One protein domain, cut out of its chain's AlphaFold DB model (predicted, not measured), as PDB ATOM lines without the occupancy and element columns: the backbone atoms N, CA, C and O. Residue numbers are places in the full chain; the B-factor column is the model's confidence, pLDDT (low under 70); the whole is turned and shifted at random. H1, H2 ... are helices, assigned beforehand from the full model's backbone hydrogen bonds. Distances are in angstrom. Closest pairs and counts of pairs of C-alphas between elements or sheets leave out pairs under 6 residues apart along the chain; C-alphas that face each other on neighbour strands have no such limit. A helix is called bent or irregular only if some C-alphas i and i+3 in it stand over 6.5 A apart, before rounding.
ATOM      1  N   LEU A  12      69.951  10.494  30.437       58.19
ATOM      2  CA  LEU A  12      70.327  11.345  29.323       58.19
ATOM      3  C   LEU A  12      71.850  11.401  29.174       58.19
ATOM      4  O   LEU A  12      72.338  11.289  28.063       58.19
ATOM      5  N   HIS A  13      72.639  11.459  30.248       56.31
ATOM      6  CA  HIS A  13      74.108  11.381  30.161       56.31
ATOM      7  C   HIS A  13      74.610  10.054  29.587       56.31
ATOM      8  O   HIS A  13      75.596  10.058  28.856       56.31
ATOM      9  N   ARG A  14      73.912   8.946  29.856       58.78
ATOM     10  CA  ARG A  14      74.294   7.600  29.395       58.78
ATOM     11  C   ARG A  14      73.868   7.277  27.960       58.78
ATOM     12  O   ARG A  14      74.353   6.295  27.403       58.78
ATOM     13  N   ALA A  15      72.976   8.067  27.360       62.09
ATOM     14  CA  ALA A  15      72.537   7.847  25.986       62.09
ATOM     15  C   ALA A  15      73.672   8.135  24.977       62.09
ATOM     16  O   ALA A  15      74.394   9.126  25.143       62.09
ATOM     17  N   PRO A  16      73.819   7.319  23.911       70.69
ATOM     18  CA  PRO A  16      74.851   7.520  22.901       70.69
ATOM     19  C   PRO A  16      74.673   8.877  22.211       70.69
ATOM     20  O   PRO A  16      73.559   9.276  21.865       70.69
ATOM     21  N   ALA A  17      75.778   9.588  21.981       74.44
ATOM     22  CA  ALA A  17      75.750  10.936  21.412       74.44
ATOM     23  C   ALA A  17      75.087  10.996  20.023       74.44
ATOM     24  O   ALA A  17      74.432  11.984  19.712       74.44
ATOM     25  N   VAL A  18      75.157   9.918  19.234       74.94
ATOM     26  CA  VAL A  18      74.449   9.799  17.944       74.94
ATOM     27  C   VAL A  18      72.936   9.903  18.123       74.94
ATOM     28  O   VAL A  18      72.276  10.621  17.377       74.94
ATOM     29  N   PHE A  19      72.383   9.232  19.136       79.81
ATOM     30  CA  PHE A  19      70.954   9.300  19.429       79.81
ATOM     31  C   PHE A  19      70.558  10.706  19.885       79.81
ATOM     32  O   PHE A  19      69.573  11.248  19.400       79.81
ATOM     33  N   LYS A  20      71.361  11.340  20.748       80.06
ATOM     34  CA  LYS A  20      71.125  12.733  21.163       80.06
ATOM     35  C   LYS A  20      71.158  13.704  19.987       80.06
ATOM     36  O   LYS A  20      70.312  14.585  19.925       80.06
ATOM     37  N   LEU A  21      72.110  13.540  19.068       81.44
ATOM     38  CA  LEU A  21      72.207  14.348  17.852       81.44
ATOM     39  C   LEU A  21      70.985  14.149  16.952       81.44
ATOM     40  O   LEU A  21      70.437  15.129  16.463       81.44
ATOM     41  N   ALA A  22      70.525  12.908  16.777       83.31
ATOM     42  CA  ALA A  22      69.322  12.616  16.007       83.31
ATOM     43  C   ALA A  22      68.069  13.230  16.652       83.31
ATOM     44  O   ALA A  22      67.299  13.902  15.972       83.31
ATOM     45  N   VAL A  23      67.896  13.070  17.969       84.94
ATOM     46  CA  VAL A  23      66.788  13.681  18.721       84.94
ATOM     47  C   VAL A  23      66.846  15.203  18.636       84.94
ATOM     48  O   VAL A  23      65.818  15.825  18.395       84.94
ATOM     49  N   LEU A  24      68.029  15.807  18.778       86.31
ATOM     50  CA  LEU A  24      68.209  17.251  18.647       86.31
ATOM     51  C   LEU A  24      67.858  17.735  17.235       86.31
ATOM     52  O   LEU A  24      67.168  18.739  17.095       86.31
ATOM     53  N   ALA A  25      68.300  17.021  16.198       85.50
ATOM     54  CA  ALA A  25      67.996  17.355  14.811       85.50
ATOM     55  C   ALA A  25      66.487  17.285  14.534       85.50
ATOM     56  O   ALA A  25      65.919  18.229  13.991       85.50
ATOM     57  N   VAL A  26      65.825  16.205  14.965       87.81
ATOM     58  CA  VAL A  26      64.369  16.054  14.833       87.81
ATOM     59  C   VAL A  26      63.639  17.143  15.616       87.81
ATOM     60  O   VAL A  26      62.753  17.789  15.067       87.81
ATOM     61  N   ALA A  27      64.039  17.403  16.863       87.12
ATOM     62  CA  ALA A  27      63.432  18.443  17.687       87.12
ATOM     63  C   ALA A  27      63.574  19.832  17.051       87.12
ATOM     64  O   ALA A  27      62.611  20.587  17.036       87.12
ATOM     65  N   MET A  28      64.727  20.157  16.457       87.75
ATOM     66  CA  MET A  28      64.912  21.430  15.750       87.75
ATOM     67  C   MET A  28      63.998  21.578  14.534       87.75
ATOM     68  O   MET A  28      63.477  22.666  14.293       87.75
ATOM     69  N   VAL A  29      63.777  20.498  13.781       89.62
ATOM     70  CA  VAL A  29      62.827  20.511  12.661       89.62
ATOM     71  C   VAL A  29      61.399  20.726  13.168       89.62
ATOM     72  O   VAL A  29      60.686  21.554  12.609       89.62
ATOM     73  N   LEU A  30      60.996  20.039  14.242       88.25
ATOM     74  CA  LEU A  30      59.662  20.189  14.838       88.25
ATOM     75  C   LEU A  30      59.411  21.622  15.329       88.25
ATOM     76  O   LEU A  30      58.432  22.237  14.907       88.25
ATOM     77  N   VAL A  31      60.364  22.196  16.071       88.38
ATOM     78  CA  VAL A  31      60.301  23.589  16.549       88.38
ATOM     79  C   VAL A  31      60.192  24.575  15.381       88.38
ATOM     80  O   VAL A  31      59.467  25.567  15.453       88.38
ATOM     81  N   GLY A  32      60.891  24.308  14.272       84.50
ATOM     82  CA  GLY A  32      60.804  25.124  13.059       84.50
ATOM     83  C   GLY A  32      59.434  25.066  12.375       84.50
ATOM     84  O   GLY A  32      58.980  26.073  11.828       84.50
ATOM     85  N   LEU A  33      58.766  23.911  12.424       87.06
ATOM     86  CA  LEU A  33      57.452  23.675  11.818       87.06
ATOM     87  C   LEU A  33      56.278  24.104  12.713       87.06
ATOM     88  O   LEU A  33      55.156  24.211  12.220       87.06
ATOM     89  N   ALA A  34      56.512  24.360  14.004       83.81
ATOM     90  CA  ALA A  34      55.477  24.696  14.978       83.81
ATOM     91  C   ALA A  34      54.819  26.057  14.685       83.81
ATOM     92  O   ALA A  34      55.259  27.093  15.188       83.81
ATOM     93  N   ALA A  35      53.774  26.077  13.853       79.75
ATOM     94  CA  ALA A  35      52.992  27.272  13.519       79.75
ATOM     95  C   ALA A  35      52.026  27.693  14.639       79.75
ATOM     96  O   ALA A  35      51.760  28.881  14.801       79.75
ATOM     97  N   ASP A  36      51.558  26.731  15.436       86.50
ATOM     98  CA  ASP A  36      50.551  26.961  16.467       86.50
ATOM     99  C   ASP A  36      51.169  27.241  17.849       86.50
ATOM    100  O   ASP A  36      52.034  26.483  18.308       86.50
ATOM    101  N   PRO A  37      50.670  28.251  18.591       84.88
ATOM    102  CA  PRO A  37      51.143  28.553  19.945       84.88
ATOM    103  C   PRO A  37      50.992  27.386  20.931       84.88
ATOM    104  O   PRO A  37      51.808  27.229  21.836       84.88
ATOM    105  N   LEU A  38      49.962  26.550  20.752       87.31
ATOM    106  CA  LEU A  38      49.716  25.368  21.585       87.31
ATOM    107  C   LEU A  38      50.787  24.290  21.391       87.31
ATOM    108  O   LEU A  38      51.225  23.679  22.365       87.31
ATOM    109  N   VAL A  39      51.234  24.080  20.149       88.56
ATOM    110  CA  VAL A  39      52.302  23.119  19.830       88.56
ATOM    111  C   VAL A  39      53.611  23.589  20.456       88.56
ATOM    112  O   VAL A  39      54.263  22.823  21.163       88.56
ATOM    113  N   LEU A  40      53.932  24.876  20.301       88.88
ATOM    114  CA  LEU A  40      55.126  25.480  20.889       88.88
ATOM    115  C   LEU A  40      55.114  25.432  22.428       88.88
ATOM    116  O   LEU A  40      56.146  25.196  23.057       88.88
ATOM    117  N   ALA A  41      53.947  25.606  23.055       88.38
ATOM    118  CA  ALA A  41      53.796  25.429  24.498       88.38
ATOM    119  C   ALA A  41      54.074  23.976  24.925       88.38
ATOM    120  O   ALA A  41      54.751  23.748  25.929       88.38
ATOM    121  N   GLY A  42      53.612  22.994  24.145       89.38
ATOM    122  CA  GLY A  42      53.933  21.582  24.352       89.38
ATOM    123  C   GLY A  42      55.436  21.298  24.259       89.38
ATOM    124  O   GLY A  42      55.996  20.644  25.137       89.38
ATOM    125  N   GLU A  43      56.114  21.847  23.250       88.19
ATOM    126  CA  GLU A  43      57.571  21.732  23.096       88.19
ATOM    127  C   GLU A  43      58.322  22.338  24.282       88.19
ATOM    128  O   GLU A  43      59.261  21.735  24.801       88.19
ATOM    129  N   PHE A  44      57.873  23.496  24.770       88.81
ATOM    130  CA  PHE A  44      58.448  24.119  25.956       88.81
ATOM    131  C   PHE A  44      58.333  23.211  27.190       88.81
ATOM    132  O   PHE A  44      59.317  23.021  27.908       88.81
ATOM    133  N   VAL A  45      57.170  22.586  27.409       90.25
ATOM    134  CA  VAL A  45      56.972  21.615  28.501       90.25
ATOM    135  C   VAL A  45      57.918  20.423  28.358       90.25
ATOM    136  O   VAL A  45      58.545  20.019  29.339       90.25
ATOM    137  N   VAL A  46      58.080  19.888  27.144       88.31
ATOM    138  CA  VAL A  46      59.020  18.793  26.869       88.31
ATOM    139  C   VAL A  46      60.454  19.204  27.200       88.31
ATOM    140  O   VAL A  46      61.161  18.452  27.869       88.31
ATOM    141  N   VAL A  47      60.890  20.403  26.804       87.44
ATOM    142  CA  VAL A  47      62.234  20.900  27.130       87.44
ATOM    143  C   VAL A  47      62.433  21.008  28.638       87.44
ATOM    144  O   VAL A  47      63.432  20.508  29.153       87.44
ATOM    145  N   VAL A  48      61.481  21.591  29.366       86.50
ATOM    146  CA  VAL A  48      61.562  21.698  30.831       86.50
ATOM    147  C   VAL A  48      61.646  20.311  31.478       86.50
ATOM    148  O   VAL A  48      62.484  20.092  32.356       86.50
ATOM    149  N   ALA A  49      60.851  19.347  31.005       85.75
ATOM    150  CA  ALA A  49      60.903  17.967  31.476       85.75
ATOM    151  C   ALA A  49      62.265  17.306  31.195       85.75
ATOM    152  O   ALA A  49      62.799  16.614  32.060       85.75
ATOM    153  N   LEU A  50      62.869  17.554  30.027       83.75
ATOM    154  CA  LEU A  50      64.203  17.052  29.690       83.75
ATOM    155  C   LEU A  50      65.295  17.655  30.585       83.75
ATOM    156  O   LEU A  50      66.186  16.927  31.021       83.75
ATOM    157  N   TYR A  51      65.219  18.951  30.903       82.06
ATOM    158  CA  TYR A  51      66.130  19.600  31.855       82.06
ATOM    159  C   TYR A  51      66.003  19.012  33.264       82.06
ATOM    160  O   TYR A  51      67.019  18.743  33.912       82.06
ATOM    161  N   ALA A  52      64.769  18.769  33.717       82.69
ATOM    162  CA  ALA A  52      64.496  18.134  35.002       82.69
ATOM    163  C   ALA A  52      65.027  16.692  35.043       82.69
ATOM    164  O   ALA A  52      65.722  16.319  35.988       82.69
ATOM    165  N   LEU A  53      64.783  15.904  33.991       81.25
ATOM    166  CA  LEU A  53      65.265  14.526  33.873       81.25
ATOM    167  C   LEU A  53      66.797  14.446  33.781       81.25
ATOM    168  O   LEU A  53      67.407  13.510  34.297       81.25
ATOM    169  N   ALA A  54      67.430  15.434  33.144       76.06
ATOM    170  CA  ALA A  54      68.882  15.550  33.075       76.06
ATOM    171  C   ALA A  54      69.515  16.006  34.404       76.06
ATOM    172  O   ALA A  54      70.737  15.923  34.548       76.06
ATOM    173  N   GLY A  55      68.714  16.477  35.371       75.50
ATOM    174  CA  GLY A  55      69.187  16.957  36.671       75.50
ATOM    175  C   GLY A  55      70.048  18.218  36.577       75.50
ATOM    176  O   GLY A  55      70.942  18.421  37.398       75.50
ATOM    177  N   ILE A  56      69.837  19.049  35.550       75.88
ATOM    178  CA  ILE A  56      70.666  20.234  35.315       75.88
ATOM    179  C   ILE A  56      70.106  21.409  36.116       75.88
ATOM    180  O   ILE A  56      68.954  21.792  35.905       75.88
ATOM    181  N   PRO A  57      70.903  22.031  37.004       76.56
ATOM    182  CA  PRO A  57      70.434  23.182  37.751       76.56
ATOM    183  C   PRO A  57      70.205  24.371  36.801       76.56
ATOM    184  O   PRO A  57      71.024  24.608  35.907       76.56
ATOM    185  N   PRO A  58      69.152  25.179  37.014       73.00
ATOM    186  CA  PRO A  58      68.842  26.330  36.160       73.00
ATOM    187  C   PRO A  58      69.976  27.367  36.116       73.00
ATOM    188  O   PRO A  58      70.155  28.058  35.115       73.00
ATOM    189  N   THR A  59      70.824  27.410  37.147       75.50
ATOM    190  CA  THR A  59      72.035  28.244  37.195       75.50
ATOM    191  C   THR A  59      73.082  27.872  36.142       75.50
ATOM    192  O   THR A  59      73.868  28.728  35.749       75.50
ATOM    193  N   ALA A  60      73.095  26.627  35.654       74.75
ATOM    194  CA  ALA A  60      73.976  26.195  34.568       74.75
ATOM    195  C   ALA A  60      73.404  26.516  33.175       74.75
ATOM    196  O   ALA A  60      74.170  26.676  32.226       74.75
ATOM    197  N   ALA A  61      72.077  26.631  33.051       77.31
ATOM    198  CA  ALA A  61      71.397  26.980  31.802       77.31
ATOM    199  C   ALA A  61      71.381  28.500  31.553       77.31
ATOM    200  O   ALA A  61      71.484  28.955  30.412       77.31
ATOM    201  N   TRP A  62      71.299  29.292  32.627       82.06
ATOM    202  CA  TRP A  62      71.177  30.750  32.561       82.06
ATOM    203  C   TRP A  62      72.256  31.463  31.728       82.06
ATOM    204  O   TRP A  62      71.889  32.320  30.927       82.06
ATOM    205  N   PRO A  63      73.558  31.114  31.809       83.19
ATOM    206  CA  PRO A  63      74.588  31.768  30.998       83.19
ATOM    207  C   PRO A  63      74.404  31.585  29.486       83.19
ATOM    208  O   PRO A  63      74.939  32.372  28.714       83.19
ATOM    209  N   GLN A  64      73.665  30.555  29.060       80.94
ATOM    210  CA  GLN A  64      73.402  30.282  27.646       80.94
ATOM    211  C   GLN A  64      72.093  30.925  27.177       80.94
ATOM    212  O   GLN A  64      72.036  31.431  26.064       80.94
ATOM    213  N   ILE A  65      71.065  30.962  28.031       83.25
ATOM    214  CA  ILE A  65      69.743  31.521  27.694       83.25
ATOM    215  C   ILE A  65      69.705  33.049  27.881       83.25
ATOM    216  O   ILE A  65      69.085  33.758  27.089       83.25
ATOM    217  N   GLY A  66      70.393  33.574  28.899       84.94
ATOM    218  CA  GLY A  66      70.401  34.996  29.257       84.94
ATOM    219  C   GLY A  66      70.767  35.943  28.105       84.94
ATOM    220  O   GLY A  66      70.031  36.906  27.878       84.94
ATOM    221  N   PRO A  67      71.833  35.676  27.322       88.12
ATOM    222  CA  PRO A  67      72.177  36.500  26.162       88.12
ATOM    223  C   PRO A  67      71.072  36.553  25.094       88.12
ATOM    224  O   PRO A  67      70.842  37.606  24.503       88.12
ATOM    225  N   ILE A  68      70.351  35.448  24.869       88.88
ATOM    226  CA  ILE A  68      69.243  35.406  23.904       88.88
ATOM    227  C   ILE A  68      68.047  36.217  24.393       88.88
ATOM    228  O   ILE A  68      67.426  36.910  23.591       88.88
ATOM    229  N   LEU A  69      67.739  36.187  25.692       88.06
ATOM    230  CA  LEU A  69      66.671  37.023  26.248       88.06
ATOM    231  C   LEU A  69      66.945  38.511  26.005       88.06
ATOM    232  O   LEU A  69      66.026  39.247  25.660       88.06
ATOM    233  N   TRP A  70      68.206  38.942  26.105       90.38
ATOM    234  CA  TRP A  70      68.584  40.321  25.793       90.38
ATOM    235  C   TRP A  70      68.338  40.674  24.323       90.38
ATOM    236  O   TRP A  70      67.764  41.718  24.029       90.38
ATOM    237  N   ILE A  71      68.704  39.785  23.394       89.69
ATOM    238  CA  ILE A  71      68.407  39.960  21.961       89.69
ATOM    239  C   ILE A  71      66.894  40.045  21.737       89.69
ATOM    240  O   ILE A  71      66.420  40.882  20.970       89.69
ATOM    241  N   LEU A  72      66.127  39.207  22.433       89.94
ATOM    242  CA  LEU A  72      64.686  39.115  22.263       89.94
ATOM    243  C   LEU A  72      63.944  40.374  22.724       89.94
ATOM    244  O   LEU A  72      62.976  40.778  22.081       89.94
ATOM    245  N   VAL A  73      64.437  41.023  23.783       89.62
ATOM    246  CA  VAL A  73      63.925  42.316  24.262       89.62
ATOM    247  C   VAL A  73      63.969  43.383  23.164       89.62
ATOM    248  O   VAL A  73      63.074  44.220  23.112       89.62
ATOM    249  N   PHE A  74      64.947  43.335  22.257       89.00
ATOM    250  CA  PHE A  74      65.004  44.238  21.102       89.00
ATOM    251  C   PHE A  74      64.262  43.691  19.879       89.00
ATOM    252  O   PHE A  74      63.589  44.446  19.182       89.00
ATOM    253  N   ALA A  75      64.353  42.387  19.614       88.06
ATOM    254  CA  ALA A  75      63.774  41.784  18.418       88.06
ATOM    255  C   ALA A  75      62.234  41.805  18.422       88.06
ATOM    256  O   ALA A  75      61.628  42.129  17.403       88.06
ATOM    257  N   VAL A  76      61.592  41.511  19.560       90.06
ATOM    258  CA  VAL A  76      60.122  41.430  19.659       90.06
ATOM    259  C   VAL A  76      59.443  42.778  19.379       90.06
ATOM    260  O   VAL A  76      58.561  42.809  18.521       90.06
ATOM    261  N   PRO A  77      59.841  43.905  20.005       88.25
ATOM    262  CA  PRO A  77      59.249  45.207  19.697       88.25
ATOM    263  C   PRO A  77      59.456  45.629  18.243       88.25
ATOM    264  O   PRO A  77      58.536  46.160  17.628       88.25
ATOM    265  N   VAL A  78      60.640  45.364  17.676       87.75
ATOM    266  CA  VAL A  78      60.931  45.664  16.265       87.75
ATOM    267  C   VAL A  78      60.004  44.867  15.349       87.75
ATOM    268  O   VAL A  78      59.421  45.436  14.430       87.75
ATOM    269  N   GLN A  79      59.802  43.578  15.628       85.62
ATOM    270  CA  GLN A  79      58.888  42.725  14.868       85.62
ATOM    271  C   GLN A  79      57.442  43.249  14.917       85.62
ATOM    272  O   GLN A  79      56.775  43.332  13.885       85.62
ATOM    273  N   VAL A  80      56.965  43.636  16.104       87.12
ATOM    274  CA  VAL A  80      55.613  44.189  16.293       87.12
ATOM    275  C   VAL A  80      55.455  45.533  15.576       87.12
ATOM    276  O   VAL A  80      54.414  45.782  14.966       87.12
ATOM    277  N   LEU A  81      56.488  46.382  15.599       87.31
ATOM    278  CA  LEU A  81      56.495  47.671  14.909       87.31
ATOM    279  C   LEU A  81      56.429  47.499  13.386       87.31
ATOM    280  O   LEU A  81      55.644  48.179  12.732       87.31
ATOM    281  N   VAL A  82      57.196  46.555  12.826       85.62
ATOM    282  CA  VAL A  82      57.157  46.211  11.390       85.62
ATOM    283  C   VAL A  82      55.783  45.672  10.981       85.62
ATOM    284  O   VAL A  82      55.303  45.963   9.889       85.62
ATOM    285  N   ALA A  83      55.111  44.939  11.870       85.25
ATOM    286  CA  ALA A  83      53.753  44.442  11.661       85.25
ATOM    287  C   ALA A  83      52.651  45.494  11.927       85.25
ATOM    288  O   ALA A  83      51.482  45.129  12.087       85.25
ATOM    289  N   ASN A  84      53.007  46.785  12.003       81.69
ATOM    290  CA  ASN A  84      52.110  47.916  12.279       81.69
ATOM    291  C   ASN A  84      51.271  47.761  13.561       81.69
ATOM    292  O   ASN A  84      50.146  48.253  13.638       81.69
ATOM    293  N   GLY A  85      51.787  47.049  14.568       75.88
ATOM    294  CA  GLY A  85      51.080  46.819  15.831       75.88
ATOM    295  C   GLY A  85      49.828  45.943  15.718       75.88
ATOM    296  O   GLY A  85      49.022  45.915  16.648       75.88
ATOM    297  N   SER A  86      49.649  45.230  14.602       81.94
ATOM    298  CA  SER A  86      48.532  44.300  14.416       81.94
ATOM    299  C   SER A  86      48.539  43.182  15.469       81.94
ATOM    300  O   SER A  86      49.594  42.766  15.957       81.94
ATOM    301  N   ALA A  87      47.356  42.655  15.805       79.38
ATOM    302  CA  ALA A  87      47.229  41.506  16.707       79.38
ATOM    303  C   ALA A  87      48.015  40.282  16.189       79.38
ATOM    304  O   ALA A  87      48.646  39.565  16.966       79.38
ATOM    305  N   GLU A  88      48.061  40.099  14.867       79.88
ATOM    306  CA  GLU A  88      48.873  39.070  14.209       79.88
ATOM    307  C   GLU A  88      50.379  39.291  14.426       79.88
ATOM    308  O   GLU A  88      51.124  38.332  14.656       79.88
ATOM    309  N   GLY A  89      50.832  40.548  14.457       82.00
ATOM    310  CA  GLY A  89      52.212  40.916  14.767       82.00
ATOM    311  C   GLY A  89      52.668  40.440  16.147       82.00
ATOM    312  O   GLY A  89      53.766  39.900  16.280       82.00
ATOM    313  N   TRP A  90      51.805  40.553  17.161       83.69
ATOM    314  CA  TRP A  90      52.082  40.050  18.512       83.69
ATOM    315  C   TRP A  90      52.187  38.527  18.556       83.69
ATOM    316  O   TRP A  90      53.114  37.992  19.167       83.69
ATOM    317  N   THR A  91      51.279  37.822  17.876       84.75
ATOM    318  CA  THR A  91      51.330  36.353  17.809       84.75
ATOM    319  C   THR A  91      52.583  35.862  17.086       84.75
ATOM    320  O   THR A  91      53.277  34.978  17.582       84.75
ATOM    321  N   THR A  92      52.947  36.499  15.973       85.38
ATOM    322  CA  THR A  92      54.129  36.146  15.178       85.38
ATOM    323  C   THR A  92      55.420  36.416  15.948       85.38
ATOM    324  O   THR A  92      56.319  35.575  15.965       85.38
ATOM    325  N   ALA A  93      55.504  37.559  16.635       87.19
ATOM    326  CA  ALA A  93      56.649  37.893  17.474       87.19
ATOM    327  C   ALA A  93      56.789  36.921  18.657       87.19
ATOM    328  O   ALA A  93      57.897  36.478  18.953       87.19
ATOM    329  N   GLY A  94      55.678  36.531  19.290       87.25
ATOM    330  CA  GLY A  94      55.661  35.535  20.362       87.25
ATOM    331  C   GLY A  94      56.074  34.134  19.897       87.25
ATOM    332  O   GLY A  94      56.848  33.462  20.577       87.25
ATOM    333  N   LEU A  95      55.623  33.707  18.716       88.88
ATOM    334  CA  LEU A  95      56.043  32.440  18.112       88.88
ATOM    335  C   LEU A  95      57.539  32.449  17.783       88.88
ATOM    336  O   LEU A  95      58.250  31.505  18.121       88.88
ATOM    337  N   MET A  96      58.043  33.528  17.180       89.62
ATOM    338  CA  MET A  96      59.468  33.697  16.885       89.62
ATOM    339  C   MET A  96      60.314  33.661  18.166       89.62
ATOM    340  O   MET A  96      61.295  32.916  18.241       89.62
ATOM    341  N   ALA A  97      59.878  34.389  19.195       90.12
ATOM    342  CA  ALA A  97      60.482  34.408  20.517       90.12
ATOM    343  C   ALA A  97      60.566  33.019  21.154       90.12
ATOM    344  O   ALA A  97      61.638  32.581  21.573       90.12
ATOM    345  N   GLY A  98      59.428  32.327  21.220       89.44
ATOM    346  CA  GLY A  98      59.332  31.021  21.851       89.44
ATOM    347  C   GLY A  98      60.146  29.970  21.103       89.44
ATOM    348  O   GLY A  98      60.901  29.244  21.741       89.44
ATOM    349  N   ARG A  99      60.089  29.943  19.762       90.56
ATOM    350  CA  ARG A  99      60.900  29.024  18.944       90.56
ATOM    351  C   ARG A  99      62.387  29.226  19.193       90.56
ATOM    352  O   ARG A  99      63.108  28.254  19.408       90.56
ATOM    353  N   LEU A 100      62.845  30.480  19.213       90.50
ATOM    354  CA  LEU A 100      64.247  30.792  19.478       90.50
ATOM    355  C   LEU A 100      64.665  30.321  20.875       90.50
ATOM    356  O   LEU A 100      65.720  29.710  21.028       90.50
ATOM    357  N   LEU A 101      63.828  30.554  21.885       90.94
ATOM    358  CA  LEU A 101      64.109  30.177  23.269       90.94
ATOM    359  C   LEU A 101      64.145  28.649  23.445       90.94
ATOM    360  O   LEU A 101      65.091  28.127  24.033       90.94
ATOM    361  N   VAL A 102      63.174  27.924  22.880       90.44
ATOM    362  CA  VAL A 102      63.119  26.452  22.885       90.44
ATOM    363  C   VAL A 102      64.331  25.855  22.164       90.44
ATOM    364  O   VAL A 102      65.003  24.980  22.715       90.44
ATOM    365  N   ALA A 103      64.665  26.361  20.975       89.94
ATOM    366  CA  ALA A 103      65.818  25.917  20.196       89.94
ATOM    367  C   ALA A 103      67.133  26.104  20.969       89.94
ATOM    368  O   ALA A 103      67.933  25.177  21.113       89.94
ATOM    369  N   VAL A 104      67.340  27.293  21.530       90.25
ATOM    370  CA  VAL A 104      68.516  27.617  22.344       90.25
ATOM    371  C   VAL A 104      68.586  26.728  23.580       90.25
ATOM    372  O   VAL A 104      69.652  26.203  23.889       90.25
ATOM    373  N   ALA A 105      67.468  26.522  24.275       88.50
ATOM    374  CA  ALA A 105      67.424  25.671  25.455       88.50
ATOM    375  C   ALA A 105      67.766  24.211  25.110       88.50
ATOM    376  O   ALA A 105      68.536  23.584  25.837       88.50
ATOM    377  N   LEU A 106      67.279  23.673  23.987       88.38
ATOM    378  CA  LEU A 106      67.655  22.341  23.496       88.38
ATOM    379  C   LEU A 106      69.146  22.242  23.150       88.38
ATOM    380  O   LEU A 106      69.818  21.297  23.567       88.38
ATOM    381  N   ALA A 107      69.685  23.228  22.430       86.75
ATOM    382  CA  ALA A 107      71.105  23.273  22.082       86.75
ATOM    383  C   ALA A 107      71.995  23.374  23.334       86.75
ATOM    384  O   ALA A 107      73.025  22.698  23.443       86.75
ATOM    385  N   ALA A 108      71.567  24.168  24.313       85.88
ATOM    386  CA  ALA A 108      72.248  24.312  25.587       85.88
ATOM    387  C   ALA A 108      72.252  23.007  26.385       85.88
ATOM    388  O   ALA A 108      73.292  22.590  26.903       85.88
ATOM    389  N   LEU A 109      71.118  22.307  26.409       84.19
ATOM    390  CA  LEU A 109      70.987  21.004  27.050       84.19
ATOM    391  C   LEU A 109      71.943  19.986  26.423       84.19
ATOM    392  O   LEU A 109      72.663  19.286  27.138       84.19
ATOM    393  N   PHE A 110      72.002  19.932  25.092       84.06
ATOM    394  CA  PHE A 110      72.931  19.061  24.374       84.06
ATOM    395  C   PHE A 110      74.392  19.372  24.731       84.06
ATOM    396  O   PHE A 110      75.160  18.460  25.042       84.06
ATOM    397  N   THR A 111      74.752  20.656  24.755       83.19
ATOM    398  CA  THR A 111      76.108  21.135  25.065       83.19
ATOM    399  C   THR A 111      76.529  20.801  26.498       83.19
ATOM    400  O   THR A 111      77.673  20.426  26.747       83.19
ATOM    401  N   LEU A 112      75.606  20.897  27.458       79.50
ATOM    402  CA  LEU A 112      75.871  20.593  28.868       79.50
ATOM    403  C   LEU A 112      75.953  19.084  29.150       79.50
ATOM    404  O   LEU A 112      76.648  18.676  30.084       79.50
ATOM    405  N   THR A 113      75.261  18.260  28.357       76.75
ATOM    406  CA  THR A 113      75.118  16.804  28.570       76.75
ATOM    407  C   THR A 113      75.998  15.940  27.671       76.75
ATOM    408  O   THR A 113      75.998  14.713  27.824       76.75
ATOM    409  N   THR A 114      76.739  16.536  26.732       77.06
ATOM    410  CA  THR A 114      77.550  15.796  25.754       77.06
ATOM    411  C   THR A 114      78.992  16.289  25.760       77.06
ATOM    412  O   THR A 114      79.256  17.483  25.646       77.06
ATOM    413  N   THR A 115      79.947  15.369  25.906       77.62
ATOM    414  CA  THR A 115      81.373  15.698  25.818       77.62
ATOM    415  C   THR A 115      81.798  15.879  24.366       77.62
ATOM    416  O   THR A 115      81.262  15.238  23.463       77.62
ATOM    417  N   VAL A 116      82.840  16.683  24.146       72.12
ATOM    418  CA  VAL A 116      83.471  16.827  22.823       72.12
ATOM    419  C   VAL A 116      83.913  15.466  22.274       72.12
ATOM    420  O   VAL A 116      83.695  15.178  21.104       72.12
ATOM    421  N   THR A 117      84.459  14.592  23.126       69.44
ATOM    422  CA  THR A 117      84.857  13.230  22.738       69.44
ATOM    423  C   THR A 117      83.677  12.389  22.259       69.44
ATOM    424  O   THR A 117      83.779  11.758  21.214       69.44
ATOM    425  N   ALA A 118      82.534  12.441  22.950       74.44
ATOM    426  CA  ALA A 118      81.344  11.692  22.560       74.44
ATOM    427  C   ALA A 118      80.739  12.217  21.249       74.44
ATOM    428  O   ALA A 118      80.267  11.429  20.433       74.44
ATOM    429  N   VAL A 119      80.777  13.536  21.012       75.69
ATOM    430  CA  VAL A 119      80.383  14.117  19.716       75.69
ATOM    431  C   VAL A 119      81.293  13.595  18.604       75.69
ATOM    432  O   VAL A 119      80.801  13.166  17.563       75.69
ATOM    433  N   LEU A 120      82.607  13.583  18.829       71.81
ATOM    434  CA  LEU A 120      83.564  13.074  17.850       71.81
ATOM    435  C   LEU A 120      83.339  11.588  17.560       71.81
ATOM    436  O   LEU A 120      83.264  11.222  16.395       71.81
ATOM    437  N   GLU A 121      83.153  10.745  18.575       73.38
ATOM    438  CA  GLU A 121      82.799   9.327  18.397       73.38
ATOM    439  C   GLU A 121      81.480   9.146  17.628       73.38
ATOM    440  O   GLU A 121      81.365   8.264  16.773       73.38
ATOM    441  N   ALA A 122      80.488  10.008  17.871       78.19
ATOM    442  CA  ALA A 122      79.225   9.975  17.145       78.19
ATOM    443  C   ALA A 122      79.397  10.261  15.647       78.19
ATOM    444  O   ALA A 122      78.837   9.538  14.821       78.19
TER     445      ALA A 122
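Overview. This is residues 12 to 122 of the 202 residues of the protein "Energy-coupling factor transporter transmembrane protein EcfT" of Cryobacterium sp. TMB1-7 (UniProt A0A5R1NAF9). One long helix, H4, forms the core of an elongated helical body; H1 and H2 run lengthwise beside it as a bundle of three, and H3 folds into a long hairpin with H4. The short H5 sits crosswise at one end, beside the beginning of H1. The printed part has 111 residues with five named helices, in the order H1, H2, H3, H4, H5, and no named strand; its class is all helix. It is only just compact, close to loose, with a radius of gyration of the C-alphas of 15.5 A, and its C-alphas span 49 by 25 by 24 A.

Along the chain. Find C-alpha 87 at (47.229, 41.506, 16.707); from there H4, residues 87 to 113, runs 39.1 A to C-alpha 113 at (75.118, 16.804, 28.570). H3 holds residues 58 to 82 and measures 33.8 A; look near residue 65 for a kink of 50 degrees. H3 is irregular, but only just: C-alphas 60 and 63 are 6.6 A apart. H1, residues 17 to 33, begins with C-alpha 17 at (75.750, 10.936, 21.412) and measures 24.3 A, as does H2, residues 37 to 53. H5, residues 116 to 122, measures 9.9 A.

Arrangement. Begin with H4, the hub, which touches H1, H2 and H3. H3 and H4 form a helical hairpin, touching at a shallow tilt of 22 degrees, opposite ways; their closest C-alphas, of Val 80 and Gly 89, are 5.0 A apart. H2 touches H4 at a shallow tilt of 20 degrees, the same way, closest at the C-alphas of Phe 44 and Val 102, 6.1 A. H4 touches H1 with residues 99 to 110 alone, at a shallow tilt of 3 degrees, opposite ways; the closest C-alphas are those of Val 31 and Arg 99, 6.0 A. H1 and H2 are close but not clearly touching, with the C-alphas of Val 31 and Leu 40 closest at 7.0 A. H1 touches H5 with residues 17 to 18 alone, about perpendicular at 88 degrees; the C-alphas of Val 18 and Ala 122 come closest, 4.8 A. H1 and H3 are apart, and H2 and H3 only just so, 8.4 A at the closest. In H1, H2, H4 and H5 every O i to N i+4 pair is within hydrogen-bond range; in H3, 15 of 21 are.

Size, cuts and confidence. The two C-alphas farthest apart, of Asn 84 and Glu 121, are 49.7 A from each other. The printed part, residues 12 to 122, has no cut, and its four links between helices are tight. Look at the B-factor column for low confidence: residues 12 to 15 and residue 117 are under 70, while the mean pLDDT of the printed part is 83.0.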